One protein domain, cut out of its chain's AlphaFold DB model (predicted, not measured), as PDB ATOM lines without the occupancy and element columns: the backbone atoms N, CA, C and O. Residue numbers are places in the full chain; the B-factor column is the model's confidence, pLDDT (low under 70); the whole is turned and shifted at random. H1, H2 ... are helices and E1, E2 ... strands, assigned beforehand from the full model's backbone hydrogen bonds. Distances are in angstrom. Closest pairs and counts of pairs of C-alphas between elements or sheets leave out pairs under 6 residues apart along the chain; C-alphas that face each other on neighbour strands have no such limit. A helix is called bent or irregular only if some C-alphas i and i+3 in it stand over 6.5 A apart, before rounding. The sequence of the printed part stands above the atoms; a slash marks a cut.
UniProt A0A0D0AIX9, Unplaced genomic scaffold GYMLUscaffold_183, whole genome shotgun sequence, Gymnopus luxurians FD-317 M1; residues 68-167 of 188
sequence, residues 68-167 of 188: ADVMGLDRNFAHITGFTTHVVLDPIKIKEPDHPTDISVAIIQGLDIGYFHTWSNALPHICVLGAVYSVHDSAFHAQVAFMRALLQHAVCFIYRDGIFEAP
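What this domain is: This is residues 68 to 167 of the 188 residues of an uncharacterized protein of Gymnopus luxurians FD-317 M1 (UniProt A0A0D0AIX9). A small, twisted sheet built round the strand E1 is held between two helices, H2 over one face and H3 over the opposite face, both running along E1. The hairpin of E4 and E5 extends the sheet past the last residues of E1, while the short helix H1 packs on H3 and a long stretch with no named element, residues 82 to 103, is tied to E3 by a short pairing at residues 86 to 87. The printed part has 100 residues, with three named helices and five named strands, which follow along the chain as H1, then E1 and E2, then H2, then E3, then H3, then E4 and E5. The sheet is branched and mixed: E1 and E4 are parallel neighbours, while E1 and E2, E1 and E3, and E4 and E5 are antiparallel neighbours. The class is mixed, helices and strands, with 47 of the 100 residues in named elements. The whole is compact, with a radius of gyration of the C-alphas of 12.2 A, and spans 36 by 29 by 18 A.

Where its parts are: The printed part begins at Ala 68, and H1 takes residues 77 to 81, with C-alpha 77 at (252.337, -49.890, 64.830). E1, residues 104 to 110, is the longest strand at 15.5 A, from C-alpha 104 at (236.959, -51.606, 57.226). E2 follows at residues 114 to 116, then H2 at residues 119 to 126, which is 10.1 A long. H2 is irregular, but only just: C-alphas 121 and 124 are 6.8 A apart. E3, residues 132 to 136, measures 13.8 A. H3, residues 139 to 151, is the longest helix at 18.2 A. E4, residues 156 to 158, and E5, residues 165 to 167, are 6.5 A long each, and E5 ends with C-alpha 167 at (251.205, -34.657, 64.199).

How they stand to each other: E1 has three neighbours, with E2 and E4 on one side of it and E3 on the other side. The pairing is staggered: E2 pairs with residues 105 to 107 of E1, E4 with residues 109 to 110. E1 and E2 form an antiparallel hairpin, with N 105 and O 116 at 2.8 A. E1 and E3 are antiparallel at 173 degrees, with N 106 and O 134 at 2.9 A. E4 is parallel to E1, with N 158 and O 110 at 2.8 A. E4 and E5 form an antiparallel hairpin, with N 157 and O 166 at 2.9 A. The sheet is twisted, its C-alphas lying up to 4.1 A off the best plane. H2 is on the sheet over E1 at a height of 8.2 A, running along the strands at 6 degrees to E1 on the local plane; the closest C-alphas of the two are those of Gly 110 and Ile 126, 5.2 A apart. H3 is on the opposite face at a height of 7.9 A, over E1 and only just not over E2, on which 2 of its 13 C-alphas fall. It runs along the strands at 0 degrees to E1 on the local plane, and the closest C-alphas are those of Ala 106 and Ala 142, 4.8 A apart. H1 only grazes the sheet, with residues 77 to 81. H1 touches H3, which meets it with residues 144 to 149 alone; the closest C-alphas, those of Thr 81 and Ala 145, are 4.8 A apart. H2 and H3 are apart. In H1 and H3 every O i to N i+4 pair is within hydrogen-bond range; in H2, 2 of 4 are.

The domain as a whole: The two C-alphas farthest apart, those of Asp 69 and Asp 102, are 36.0 A apart. The printed part has no cut. The link from H1 to E1, 22 residues, is long. The mean pLDDT of the printed part is 87.9, and residues 68 to 75, 162 to 163 and 166 to 167 are under 70.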
ATOM      1  N   ALA A  68     263.652 -38.397  57.364       43.78
ATOM      2  CA  ALA A  68     264.624 -39.408  57.804       43.78
ATOM      3  C   ALA A  68     264.538 -39.775  59.304       43.78
ATOM      4  O   ALA A  68     264.855 -40.906  59.654       43.78
ATOM      5  N   ASP A  69     264.073 -38.869  60.173       51.09
ATOM      6  CA  ASP A  69     263.802 -39.163  61.598       51.09
ATOM      7  C   ASP A  69     262.424 -39.823  61.796       51.09
ATOM      8  O   ASP A  69     262.089 -40.324  62.869       51.09
ATOM      9  N   VAL A  70     261.600 -39.783  60.750       50.47
ATOM     10  CA  VAL A  70     260.188 -40.173  60.731       50.47
ATOM     11  C   VAL A  70     259.985 -41.514  60.027       50.47
ATOM     12  O   VAL A  70     259.205 -42.331  60.507       50.47
ATOM     13  N   MET A  71     260.823 -41.834  59.031       45.53
ATOM     14  CA  MET A  71     261.099 -43.202  58.565       45.53
ATOM     15  C   MET A  71     261.788 -44.078  59.630       45.53
ATOM     16  O   MET A  71     262.390 -45.106  59.313       45.53
ATOM     17  N   GLY A  72     261.663 -43.722  60.911       45.28
ATOM     18  CA  GLY A  72     261.720 -44.670  62.005       45.28
ATOM     19  C   GLY A  72     260.623 -45.724  61.832       45.28
ATOM     20  O   GLY A  72     259.617 -45.711  62.538       45.28
ATOM     21  N   LEU A  73     260.891 -46.695  60.953       52.44
ATOM     22  CA  LEU A  73     260.314 -48.047  60.895       52.44
ATOM     23  C   LEU A  73     260.251 -48.735  62.275       52.44
ATOM     24  O   LEU A  73     259.646 -49.790  62.417       52.44
ATOM     25  N   ASP A  74     260.872 -48.131  63.284       53.75
ATOM     26  CA  ASP A  74     260.895 -48.531  64.681       53.75
ATOM     27  C   ASP A  74     259.573 -48.287  65.427       53.75
ATOM     28  O   ASP A  74     259.364 -48.802  66.529       53.75
ATOM     29  N   ARG A  75     258.623 -47.539  64.845       65.94
ATOM     30  CA  ARG A  75     257.252 -47.524  65.370       65.94
ATOM     31  C   ARG A  75     256.584 -48.838  64.999       65.94
ATOM     32  O   ARG A  75     256.023 -48.993  63.919       65.94
ATOM     33  N   ASN A  76     256.628 -49.791  65.924       85.00
ATOM     34  CA  ASN A  76     255.882 -51.036  65.820       85.00
ATOM     35  C   ASN A  76     254.371 -50.748  65.945       85.00
ATOM     36  O   ASN A  76     253.761 -50.954  66.995       85.00
ATOM     37  N   PHE A  77     253.760 -50.230  64.875       87.44
ATOM     38  CA  PHE A  77     252.337 -49.890  64.830       87.44
ATOM     39  C   PHE A  77     251.445 -51.101  65.102       87.44
ATOM     40  O   PHE A  77     250.357 -50.943  65.658       87.44
ATOM     41  N   ALA A  78     251.922 -52.308  64.793       90.88
ATOM     42  CA  ALA A  78     251.224 -53.529  65.149       90.88
ATOM     43  C   ALA A  78     251.152 -53.728  66.668       90.88
ATOM     44  O   ALA A  78     250.100 -54.082  67.190       90.88
ATOM     45  N   HIS A  79     252.223 -53.415  67.401       92.38
ATOM     46  CA  HIS A  79     252.207 -53.409  68.865       92.38
ATOM     47  C   HIS A  79     251.293 -52.310  69.432       92.38
ATOM     48  O   HIS A  79     250.534 -52.564  70.364       92.38
ATOM     49  N   ILE A  80     251.322 -51.109  68.845       90.88
ATOM     50  CA  ILE A  80     250.508 -49.961  69.284       90.88
ATOM     51  C   ILE A  80     249.012 -50.245  69.106       90.88
ATOM     52  O   ILE A  80     248.209 -50.033  70.015       90.88
ATOM     53  N   THR A  81     248.624 -50.716  67.922       92.31
ATOM     54  CA  THR A  81     247.215 -50.953  67.582       92.31
ATOM     55  C   THR A  81     246.714 -52.310  68.065       92.31
ATOM     56  O   THR A  81     245.526 -52.462  68.352       92.31
ATOM     57  N   GLY A  82     247.604 -53.291  68.200       95.06
ATOM     58  CA  GLY A  82     247.263 -54.692  68.425       95.06
ATOM     59  C   GLY A  82     246.755 -55.411  67.170       95.06
ATOM     60  O   GLY A  82     246.149 -56.470  67.304       95.06
ATOM     61  N   PHE A  83     246.965 -54.843  65.978       95.56
ATOM     62  CA  PHE A  83     246.507 -55.390  64.698       95.56
ATOM     63  C   PHE A  83     247.625 -55.383  63.656       95.56
ATOM     64  O   PHE A  83     248.590 -54.636  63.772       95.56
ATOM     65  N   THR A  84     247.493 -56.190  62.605       95.56
ATOM     66  CA  THR A  84     248.437 -56.155  61.481       95.56
ATOM     67  C   THR A  84     248.340 -54.814  60.757       95.56
ATOM     68  O   THR A  84     247.263 -54.404  60.326       95.56
ATOM     69  N   THR A  85     249.476 -54.135  60.607       94.56
ATOM     70  CA  THR A  85     249.574 -52.836  59.933       94.56
ATOM     71  C   THR A  85     250.443 -52.929  58.687       94.56
ATOM     72  O   THR A  85     251.467 -53.613  58.683       94.56
ATOM     73  N   HIS A  86     250.070 -52.187  57.653       94.44
ATOM     74  CA  HIS A  86     250.774 -52.076  56.387       94.44
ATOM     75  C   HIS A  86     251.363 -50.677  56.243       94.44
ATOM     76  O   HIS A  86     250.692 -49.689  56.536       94.44
ATOM     77  N   VAL A  87     252.604 -50.609  55.760       93.06
ATOM     78  CA  VAL A  87     253.295 -49.359  55.435       93.06
ATOM     79  C   VAL A  87     253.405 -49.246  53.919       93.06
ATOM     80  O   VAL A  87     253.855 -50.179  53.247       93.06
ATOM     81  N   VAL A  88     252.998 -48.108  53.366       91.75
ATOM     82  CA  VAL A  88     253.076 -47.829  51.934       91.75
ATOM     83  C   VAL A  88     254.485 -47.358  51.590       91.75
ATOM     84  O   VAL A  88     254.851 -46.209  51.813       91.75
ATOM     85  N   LEU A  89     255.276 -48.265  51.018       89.44
ATOM     86  CA  LEU A  89     256.614 -47.964  50.489       89.44
ATOM     87  C   LEU A  89     256.584 -47.536  49.015       89.44
ATOM     88  O   LEU A  89     257.531 -46.940  48.517       89.44
ATOM     89  N   ASP A  90     255.509 -47.883  48.308       90.19
ATOM     90  CA  ASP A  90     255.303 -47.580  46.895       90.19
ATOM     91  C   ASP A  90     253.788 -47.489  46.636       90.19
ATOM     92  O   ASP A  90     253.117 -48.530  46.613       90.19
ATOM     93  N   PRO A  91     253.225 -46.276  46.465       89.44
ATOM     94  CA  PRO A  91     251.787 -46.083  46.268       89.44
ATOM     95  C   PRO A  91     251.212 -46.830  45.056       89.44
ATOM     96  O   PRO A  91     250.032 -47.167  45.045       89.44
ATOM     97  N   ILE A  92     252.039 -47.148  44.052       91.81
ATOM     98  CA  ILE A  92     251.609 -47.860  42.836       91.81
ATOM     99  C   ILE A  92     251.449 -49.368  43.104       91.81
ATOM    100  O   ILE A  92     250.754 -50.065  42.368       91.81
ATOM    101  N   LYS A  93     252.071 -49.891  44.168       91.19
ATOM    102  CA  LYS A  93     252.052 -51.320  44.530       91.19
ATOM    103  C   LYS A  93     251.062 -51.668  45.637       91.19
ATOM    104  O   LYS A  93     251.083 -52.803  46.119       91.19
ATOM    105  N   ILE A  94     250.217 -50.727  46.059       93.88
ATOM    106  CA  ILE A  94     249.157 -51.021  47.023       93.88
ATOM    107  C   ILE A  94     248.226 -52.056  46.385       93.88
ATOM    108  O   ILE A  94     247.655 -51.826  45.321       93.88
ATOM    109  N   LYS A  95     248.111 -53.221  47.025       93.00
ATOM    110  CA  LYS A  95     247.224 -54.289  46.572       93.00
ATOM    111  C   LYS A  95     245.849 -54.100  47.183       93.00
ATOM    112  O   LYS A  95     245.732 -53.859  48.381       93.00
ATOM    113  N   GLU A  96     244.834 -54.238  46.348       93.56
ATOM    114  CA  GLU A  96     243.452 -54.320  46.796       93.56
ATOM    115  C   GLU A  96     243.233 -55.633  47.577       93.56
ATOM    116  O   GLU A  96     243.768 -56.670  47.169       93.56
ATOM    117  N   PRO A  97     242.514 -55.599  48.712       93.44
ATOM    118  CA  PRO A  97     242.142 -56.798  49.458       93.44
ATOM    119  C   PRO A  97     241.082 -57.624  48.713       93.44
ATOM    120  O   PRO A  97     240.351 -57.096  47.881       93.44
ATOM    121  N   ASP A  98     240.963 -58.909  49.053       90.31
ATOM    122  CA  ASP A  98     240.103 -59.863  48.329       90.31
ATOM    123  C   ASP A  98     238.602 -59.490  48.344       90.31
ATOM    124  O   ASP A  98     237.874 -59.797  47.397       90.31
ATOM    125  N   HIS A  99     238.136 -58.794  49.389       91.25
ATOM    126  CA  HIS A  99     236.740 -58.367  49.564       91.25
ATOM    127  C   HIS A  99     236.641 -56.857  49.855       91.25
ATOM    128  O   HIS A  99     236.371 -56.455  50.984       91.25
ATOM    129  N   PRO A 100     236.850 -55.976  48.860       90.19
ATOM    130  CA  PRO A 100     237.060 -54.540  49.085       90.19
ATOM    131  C   PRO A 100     235.834 -53.774  49.620       90.19
ATOM    132  O   PRO A 100     235.986 -52.672  50.158       90.19
ATOM    133  N   THR A 101     234.624 -54.325  49.477       91.12
ATOM    134  CA  THR A 101     233.372 -53.722  49.973       91.12
ATOM    135  C   THR A 101     233.033 -54.116  51.404       91.12
ATOM    136  O   THR A 101     232.360 -53.350  52.086       91.12
ATOM    137  N   ASP A 102     233.525 -55.268  51.861       93.19
ATOM    138  CA  ASP A 102     233.124 -55.894  53.126       93.19
ATOM    139  C   ASP A 102     234.265 -55.821  54.150       93.19
ATOM    140  O   ASP A 102     234.410 -56.666  55.029       93.19
ATOM    141  N   ILE A 103     235.099 -54.790  54.018       96.00
ATOM    142  CA  ILE A 103     236.219 -54.517  54.909       96.00
ATOM    143  C   ILE A 103     236.153 -53.097  55.445       96.00
ATOM    144  O   ILE A 103     235.690 -52.169  54.792       96.00
ATOM    145  N   SER A 104     236.705 -52.908  56.631       96.69
ATOM    146  CA  SER A 104     236.959 -51.606  57.226       96.69
ATOM    147  C   SER A 104     238.456 -51.344  57.309       96.69
ATOM    148  O   SER A 104     239.250 -52.242  57.581       96.69
ATOM    149  N   VAL A 105     238.864 -50.101  57.083       97.75
ATOM    150  CA  VAL A 105     240.273 -49.698  57.059       97.75
ATOM    151  C   VAL A 105     240.504 -48.653  58.131       97.75
ATOM    152  O   VAL A 105     239.787 -47.660  58.168       97.75
ATOM    153  N   ALA A 106     241.513 -48.842  58.977       97.75
ATOM    154  CA  ALA A 106     241.986 -47.810  59.892       97.75
ATOM    155  C   ALA A 106     243.277 -47.198  59.348       97.75
ATOM    156  O   ALA A 106     244.267 -47.909  59.174       97.75
ATOM    157  N   ILE A 107     243.267 -45.891  59.094       96.94
ATOM    158  CA  ILE A 107     244.410 -45.117  58.611       96.94
ATOM    159  C   ILE A 107     245.023 -44.371  59.792       96.94
ATOM    160  O   ILE A 107     244.397 -43.499  60.397       96.94
ATOM    161  N   ILE A 108     246.258 -44.743  60.117       95.06
ATOM    162  CA  ILE A 108     247.046 -44.194  61.225       95.06
ATOM    163  C   ILE A 108     247.915 -43.041  60.719       95.06
ATOM    164  O   ILE A 108     248.057 -42.026  61.397       95.06
ATOM    165  N   GLN A 109     248.484 -43.200  59.526       92.75
ATOM    166  CA  GLN A 109     249.227 -42.155  58.833       92.75
ATOM    167  C   GLN A 109     248.745 -42.091  57.385       92.75
ATOM    168  O   GLN A 109     248.677 -43.120  56.713       92.75
ATOM    169  N   GLY A 110     248.386 -40.907  56.901       93.00
ATOM    170  CA  GLY A 110     247.861 -40.733  55.545       93.00
ATOM    171  C   GLY A 110     247.478 -39.288  55.248       93.00
ATOM    172  O   GLY A 110     247.629 -38.414  56.101       93.00
ATOM    173  N   LEU A 111     246.975 -39.032  54.038       90.94
ATOM    174  CA  LEU A 111     246.469 -37.705  53.643       90.94
ATOM    175  C   LEU A 111     245.259 -37.282  54.484       90.94
ATOM    176  O   LEU A 111     245.043 -36.099  54.733       90.94
ATOM    177  N   ASP A 112     244.471 -38.272  54.888       93.38
ATOM    178  CA  ASP A 112     243.445 -38.163  55.908       93.38
ATOM    179  C   ASP A 112     243.534 -39.404  56.796       93.38
ATOM    180  O   ASP A 112     244.023 -40.454  56.366       93.38
ATOM    181  N   ILE A 113     243.089 -39.278  58.035       92.62
ATOM    182  CA  ILE A 113     243.267 -40.285  59.083       92.62
ATOM    183  C   ILE A 113     241.923 -40.599  59.727       92.62
ATOM    184  O   ILE A 113     241.019 -39.767  59.770       92.62
ATOM    185  N   GLY A 114     241.784 -41.808  60.254       95.25
ATOM    186  CA  GLY A 114     240.519 -42.262  60.819       95.25
ATOM    187  C   GLY A 114     240.247 -43.710  60.479       95.25
ATOM    188  O   GLY A 114     241.164 -44.493  60.240       95.25
ATOM    189  N   TYR A 115     238.970 -44.068  60.444       95.81
ATOM    190  CA  TYR A 115     238.519 -45.368  59.979       95.81
ATOM    191  C   TYR A 115     237.454 -45.201  58.893       95.81
ATOM    192  O   TYR A 115     236.655 -44.267  58.917       95.81
ATOM    193  N   PHE A 116     237.458 -46.119  57.936       96.31
ATOM    194  CA  PHE A 116     236.640 -46.097  56.730       96.31
ATOM    195  C   PHE A 116     235.957 -47.453  56.573       96.31
ATOM    196  O   PHE A 116     236.543 -48.477  56.908       96.31
ATOM    197  N   HIS A 117     234.730 -47.462  56.057       95.00
ATOM    198  CA  HIS A 117     233.900 -48.672  55.959       95.00
ATOM    199  C   HIS A 117     234.085 -49.462  54.659       95.00
ATOM    200  O   HIS A 117     233.429 -50.479  54.490       95.00
ATOM    201  N   THR A 118     234.910 -48.974  53.728       95.06
ATOM    202  CA  THR A 118     235.218 -49.657  52.466       95.06
ATOM    203  C   THR A 118     236.642 -49.342  52.024       95.06
ATOM    204  O   THR A 118     237.190 -48.280  52.353       95.06
ATOM    205  N   TRP A 119     237.228 -50.225  51.211       96.94
ATOM    206  CA  TRP A 119     238.522 -49.985  50.572       96.94
ATOM    207  C   TRP A 119     238.509 -48.731  49.692       96.94
ATOM    208  O   TRP A 119     239.400 -47.892  49.788       96.94
ATOM    209  N   SER A 120     237.468 -48.576  48.864       96.62
ATOM    210  CA  SER A 120     237.342 -47.474  47.902       96.62
ATOM    211  C   SER A 120     237.362 -46.100  48.567       96.62
ATOM    212  O   SER A 120     237.876 -45.145  47.991       96.62
ATOM    213  N   ASN A 121     236.813 -46.006  49.782       96.00
ATOM    214  CA  ASN A 121     236.778 -44.762  50.542       96.00
ATOM    215  C   ASN A 121     238.119 -44.486  51.224       96.00
ATOM    216  O   ASN A 121     238.489 -43.331  51.362       96.00
ATOM    217  N   ALA A 122     238.855 -45.524  51.629       97.06
ATOM    218  CA  ALA A 122     240.151 -45.389  52.290       97.06
ATOM    219  C   ALA A 122     241.307 -45.140  51.307       97.06
ATOM    220  O   ALA A 122     242.237 -44.391  51.610       97.06
ATOM    221  N   LEU A 123     241.255 -45.762  50.124       96.62
ATOM    222  CA  LEU A 123     242.340 -45.787  49.143       96.62
ATOM    223  C   LEU A 123     242.904 -44.393  48.792       96.62
ATOM    224  O   LEU A 123     244.129 -44.243  48.804       96.62
ATOM    225  N   PRO A 124     242.081 -43.353  48.539       96.19
ATOM    226  CA  PRO A 124     242.587 -42.018  48.227       96.19
ATOM    227  C   PRO A 124     243.449 -41.411  49.338       96.19
ATOM    228  O   PRO A 124     244.259 -40.534  49.058       96.19
ATOM    229  N   HIS A 125     243.285 -41.866  50.582       95.56
ATOM    230  CA  HIS A 125     243.958 -41.320  51.758       95.56
ATOM    231  C   HIS A 125     245.254 -42.061  52.111       95.56
ATOM    232  O   HIS A 125     246.143 -41.470  52.723       95.56
ATOM    233  N   ILE A 126     245.388 -43.323  51.690       94.81
ATOM    234  CA  ILE A 126     246.604 -44.138  51.868       94.81
ATOM    235  C   ILE A 126     247.524 -44.137  50.641       94.81
ATOM    236  O   ILE A 126     248.631 -44.658  50.712       94.81
ATOM    237  N   CYS A 127     247.096 -43.567  49.509       94.31
ATOM    238  CA  CYS A 127     247.889 -43.497  48.278       94.31
ATOM    239  C   CYS A 127     248.969 -42.395  48.343       94.31
ATOM    240  O   CYS A 127     249.032 -41.494  47.509       94.31
ATOM    241  N   VAL A 128     249.811 -42.448  49.377       90.44
ATOM    242  CA  VAL A 128     250.943 -41.547  49.616       90.44
ATOM    243  C   VAL A 128     252.085 -42.336  50.261       90.44
ATOM    244  O   VAL A 128     251.852 -43.288  51.008       90.44
ATOM    245  N   LEU A 129     253.330 -41.980  49.936       90.00
ATOM    246  CA  LEU A 129     254.510 -42.623  50.512       90.00
ATOM    247  C   LEU A 129     254.520 -42.435  52.036       90.00
ATOM    248  O   LEU A 129     254.275 -41.335  52.522       90.00
ATOM    249  N   GLY A 130     254.798 -43.511  52.772       88.12
ATOM    250  CA  GLY A 130     254.833 -43.501  54.234       88.12
ATOM    251  C   GLY A 130     253.472 -43.692  54.904       88.12
ATOM    252  O   GLY A 130     253.429 -43.793  56.124       88.12
ATOM    253  N   ALA A 131     252.366 -43.795  54.152       92.75
ATOM    254  CA  ALA A 131     251.063 -44.067  54.752       92.75
ATOM    255  C   ALA A 131     251.068 -45.383  55.541       92.75
ATOM    256  O   ALA A 131     251.636 -46.386  55.103       92.75
ATOM    257  N   VAL A 132     250.385 -45.387  56.684       94.62
ATOM    258  CA  VAL A 132     250.250 -46.549  57.563       94.62
ATOM    259  C   VAL A 132     248.783 -46.812  57.820       94.62
ATOM    260  O   VAL A 132     248.053 -45.943  58.303       94.62
ATOM    261  N   TYR A 133     248.356 -48.033  57.528       96.69
ATOM    262  CA  TYR A 133     246.969 -48.447  57.678       96.69
ATOM    263  C   TYR A 133     246.854 -49.899  58.135       96.69
ATOM    264  O   TYR A 133     247.822 -50.654  58.126       96.69
ATOM    265  N   SER A 134     245.661 -50.302  58.548       97.12
ATOM    266  CA  SER A 134     245.310 -51.691  58.858       97.12
ATOM    267  C   SER A 134     243.940 -52.018  58.277       97.12
ATOM    268  O   SER A 134     243.079 -51.141  58.198       97.12
ATOM    269  N   VAL A 135     243.760 -53.265  57.847       97.25
ATOM    270  CA  VAL A 135     242.527 -53.777  57.235       97.25
ATOM    271  C   VAL A 135     241.839 -54.721  58.214       97.25
ATOM    272  O   VAL A 135     242.508 -55.496  58.894       97.25
ATOM    273  N   HIS A 136     240.514 -54.634  58.298       96.94
ATOM    274  CA  HIS A 136     239.702 -55.324  59.295       96.94
ATOM    275  C   HIS A 136     238.394 -55.817  58.690       96.94
ATOM    276  O   HIS A 136     237.773 -55.106  57.910       96.94
ATOM    277  N   ASP A 137     237.900 -56.955  59.166       95.50
ATOM    278  CA  ASP A 137     236.594 -57.499  58.754       95.50
ATOM    279  C   ASP A 137     235.408 -56.810  59.462       95.50
ATOM    280  O   ASP A 137     234.246 -57.131  59.237       95.50
ATOM    281  N   SER A 138     235.685 -55.875  60.378       95.88
ATOM    282  CA  SER A 138     234.669 -55.167  61.156       95.88
ATOM    283  C   SER A 138     235.051 -53.713  61.397       95.88
ATOM    284  O   SER A 138     236.182 -53.404  61.791       95.88
ATOM    285  N   ALA A 139     234.064 -52.824  61.263       95.38
ATOM    286  CA  ALA A 139     234.193 -51.409  61.597       95.38
ATOM    287  C   ALA A 139     234.629 -51.199  63.053       95.38
ATOM    288  O   ALA A 139     235.423 -50.305  63.337       95.38
ATOM    289  N   PHE A 140     234.176 -52.060  63.969       96.44
ATOM    290  CA  PHE A 140     234.564 -52.002  65.376       96.44
ATOM    291  C   PHE A 140     236.075 -52.212  65.564       96.44
ATOM    292  O   PHE A 140     236.718 -51.444  66.277       96.44
ATOM    293  N   HIS A 141     236.678 -53.199  64.894       97.44
ATOM    294  CA  HIS A 141     238.124 -53.429  64.988       97.44
ATOM    295  C   HIS A 141     238.929 -52.281  64.373       97.44
ATOM    296  O   HIS A 141     239.898 -51.830  64.986       97.44
ATOM    297  N   ALA A 142     238.481 -51.734  63.239       97.19
ATOM    298  CA  ALA A 142     239.102 -50.553  62.645       97.19
ATOM    299  C   ALA A 142     239.041 -49.334  63.591       97.19
ATOM    300  O   ALA A 142     240.043 -48.644  63.792       97.19
ATOM    301  N   GLN A 143     237.899 -49.102  64.245       96.62
ATOM    302  CA  GLN A 143     237.744 -48.053  65.258       96.62
ATOM    303  C   GLN A 143     238.687 -48.253  66.446       96.62
ATOM    304  O   GLN A 143     239.375 -47.316  66.849       96.62
ATOM    305  N   VAL A 144     238.753 -49.468  66.999       96.81
ATOM    306  CA  VAL A 144     239.645 -49.790  68.123       96.81
ATOM    307  C   VAL A 144     241.111 -49.592  67.733       96.81
ATOM    308  O   VAL A 144     241.868 -49.009  68.511       96.81
ATOM    309  N   ALA A 145     241.512 -50.020  66.533       96.69
ATOM    310  CA  ALA A 145     242.863 -49.820  66.013       96.69
ATOM    311  C   ALA A 145     243.220 -48.328  65.945       96.69
ATOM    312  O   ALA A 145     244.259 -47.913  66.466       96.69
ATOM    313  N   PHE A 146     242.328 -47.517  65.369       95.38
ATOM    314  CA  PHE A 146     242.514 -46.072  65.268       95.38
ATOM    315  C   PHE A 146     242.578 -45.399  66.647       95.38
ATOM    316  O   PHE A 146     243.502 -44.635  66.921       95.38
ATOM    317  N   MET A 147     241.652 -45.725  67.554       95.44
ATOM    318  CA  MET A 147     241.618 -45.159  68.907       95.44
ATOM    319  C   MET A 147     242.873 -45.502  69.713       95.44
ATOM    320  O   MET A 147     243.403 -44.642  70.416       95.44
ATOM    321  N   ARG A 148     243.394 -46.729  69.597       95.00
ATOM    322  CA  ARG A 148     244.655 -47.119  70.246       95.00
ATOM    323  C   ARG A 148     245.841 -46.324  69.711       95.00
ATOM    324  O   ARG A 148     246.637 -45.828  70.505       95.00
ATOM    325  N   ALA A 149     245.929 -46.153  68.392       91.50
ATOM    326  CA  ALA A 149     246.959 -45.310  67.792       91.50
ATOM    327  C   ALA A 149     246.848 -43.854  68.271       91.50
ATOM    328  O   ALA A 149     247.862 -43.224  68.575       91.50
ATOM    329  N   LEU A 150     245.624 -43.331  68.379       88.69
ATOM    330  CA  LEU A 150     245.359 -41.965  68.823       88.69
ATOM    331  C   LEU A 150     245.793 -41.746  70.279       88.69
ATOM    332  O   LEU A 150     246.500 -40.783  70.566       88.69
ATOM    333  N   LEU A 151     245.431 -42.665  71.180       88.31
ATOM    334  CA  LEU A 151     245.790 -42.613  72.605       88.31
ATOM    335  C   LEU A 151     247.304 -42.674  72.847       88.31
ATOM    336  O   LEU A 151     247.782 -42.146  73.844       88.31
ATOM    337  N   GLN A 152     248.057 -43.298  71.939       87.81
ATOM    338  CA  GLN A 152     249.520 -43.356  72.004       87.81
ATOM    339  C   GLN A 152     250.211 -42.248  71.194       87.81
ATOM    340  O   GLN A 152     251.421 -42.309  70.983       87.81
ATOM    341  N   HIS A 153     249.466 -41.239  70.725       84.81
ATOM    342  CA  HIS A 153     249.988 -40.142  69.902       84.81
ATOM    343  C   HIS A 153     250.742 -40.623  68.645       84.81
ATOM    344  O   HIS A 153     251.702 -39.996  68.189       84.81
ATOM    345  N   ALA A 154     250.317 -41.758  68.082       86.81
ATOM    346  CA  ALA A 154     250.955 -42.390  66.929       86.81
ATOM    347  C   ALA A 154     250.360 -41.943  65.583       86.81
ATOM    348  O   ALA A 154     250.919 -42.265  64.540       86.81
ATOM    349  N   VAL A 155     249.243 -41.212  65.607       86.81
ATOM    350  CA  VAL A 155     248.505 -40.785  64.415       86.81
ATOM    351  C   VAL A 155     249.068 -39.467  63.871       86.81
ATOM    352  O   VAL A 155     249.277 -38.517  64.634       86.81
ATOM    353  N   CYS A 156     249.286 -39.381  62.558       86.56
ATOM    354  CA  CYS A 156     249.733 -38.150  61.901       86.56
ATOM    355  C   CYS A 156     249.163 -37.996  60.486       86.56
ATOM    356  O   CYS A 156     248.839 -38.972  59.813       86.56
ATOM    357  N   PHE A 157     249.060 -36.753  60.028       86.75
ATOM    358  CA  PHE A 157     248.763 -36.454  58.632       86.75
ATOM    359  C   PHE A 157     250.057 -36.434  57.827       86.75
ATOM    360  O   PHE A 157     251.052 -35.873  58.286       86.75
ATOM    361  N   ILE A 158     250.015 -36.978  56.618       85.25
ATOM    362  CA  ILE A 158     251.088 -36.892  55.630       85.25
ATOM    363  C   ILE A 158     250.648 -35.888  54.562       85.25
ATOM    364  O   ILE A 158     249.499 -35.906  54.120       85.25
ATOM    365  N   TYR A 159     251.537 -34.994  54.142       81.88
ATOM    366  CA  TYR A 159     251.258 -34.087  53.029       81.88
ATOM    367  C   TYR A 159     251.380 -34.816  51.684       81.88
ATOM    368  O   TYR A 159     251.985 -35.878  51.578       81.88
ATOM    369  N   ARG A 160     250.803 -34.256  50.614       78.06
ATOM    370  CA  ARG A 160     250.763 -34.912  49.289       78.06
ATOM    371  C   ARG A 160     252.124 -35.233  48.685       78.06
ATOM    372  O   ARG A 160     252.197 -36.092  47.813       78.06
ATOM    373  N   ASP A 161     253.174 -34.548  49.110       73.31
ATOM    374  CA  ASP A 161     254.531 -34.853  48.676       73.31
ATOM    375  C   ASP A 161     255.107 -36.113  49.338       73.31
ATOM    376  O   ASP A 161     256.097 -36.645  48.844       73.31
ATOM    377  N   GLY A 162     254.486 -36.622  50.409       65.94
ATOM    378  CA  GLY A 162     254.990 -37.756  51.186       65.94
ATOM    379  C   GLY A 162     256.261 -37.432  51.972       65.94
ATOM    380  O   GLY A 162     256.942 -38.343  52.432       65.94
ATOM    381  N   ILE A 163     256.617 -36.147  52.076       69.25
ATOM    382  CA  ILE A 163     257.871 -35.672  52.677       69.25
ATOM    383  C   ILE A 163     257.592 -35.054  54.044       69.25
ATOM    384  O   ILE A 163     258.395 -35.208  54.966       69.25
ATOM    385  N   PHE A 164     256.460 -34.364  54.187       71.12
ATOM    386  CA  PHE A 164     256.095 -33.713  55.436       71.12
ATOM    387  C   PHE A 164     255.020 -34.487  56.184       71.12
ATOM    388  O   PHE A 164     254.080 -35.026  55.596       71.12
ATOM    389  N   GLU A 165     255.123 -34.445  57.509       70.69
ATOM    390  CA  GLU A 165     254.096 -34.924  58.418       70.69
ATOM    391  C   GLU A 165     253.669 -33.815  59.376       70.69
ATOM    392  O   GLU A 165     254.493 -33.019  59.836       70.69
ATOM    393  N   ALA A 166     252.383 -33.791  59.716       69.69
ATOM    394  CA  ALA A 166     251.848 -32.991  60.805       69.69
ATOM    395  C   ALA A 166     251.292 -33.935  61.881       69.69
ATOM    396  O   ALA A 166     250.340 -34.680  61.610       69.69
ATOM    397  N   PRO A 167     251.842 -33.936  63.110       66.81
ATOM    398  CA  PRO A 167     251.205 -34.657  64.199       66.81
ATOM    399  C   PRO A 167     249.826 -34.053  64.468       66.81
ATOM    400  O   PRO A 167     249.621 -32.844  64.327       66.81
TER     401      PRO A 167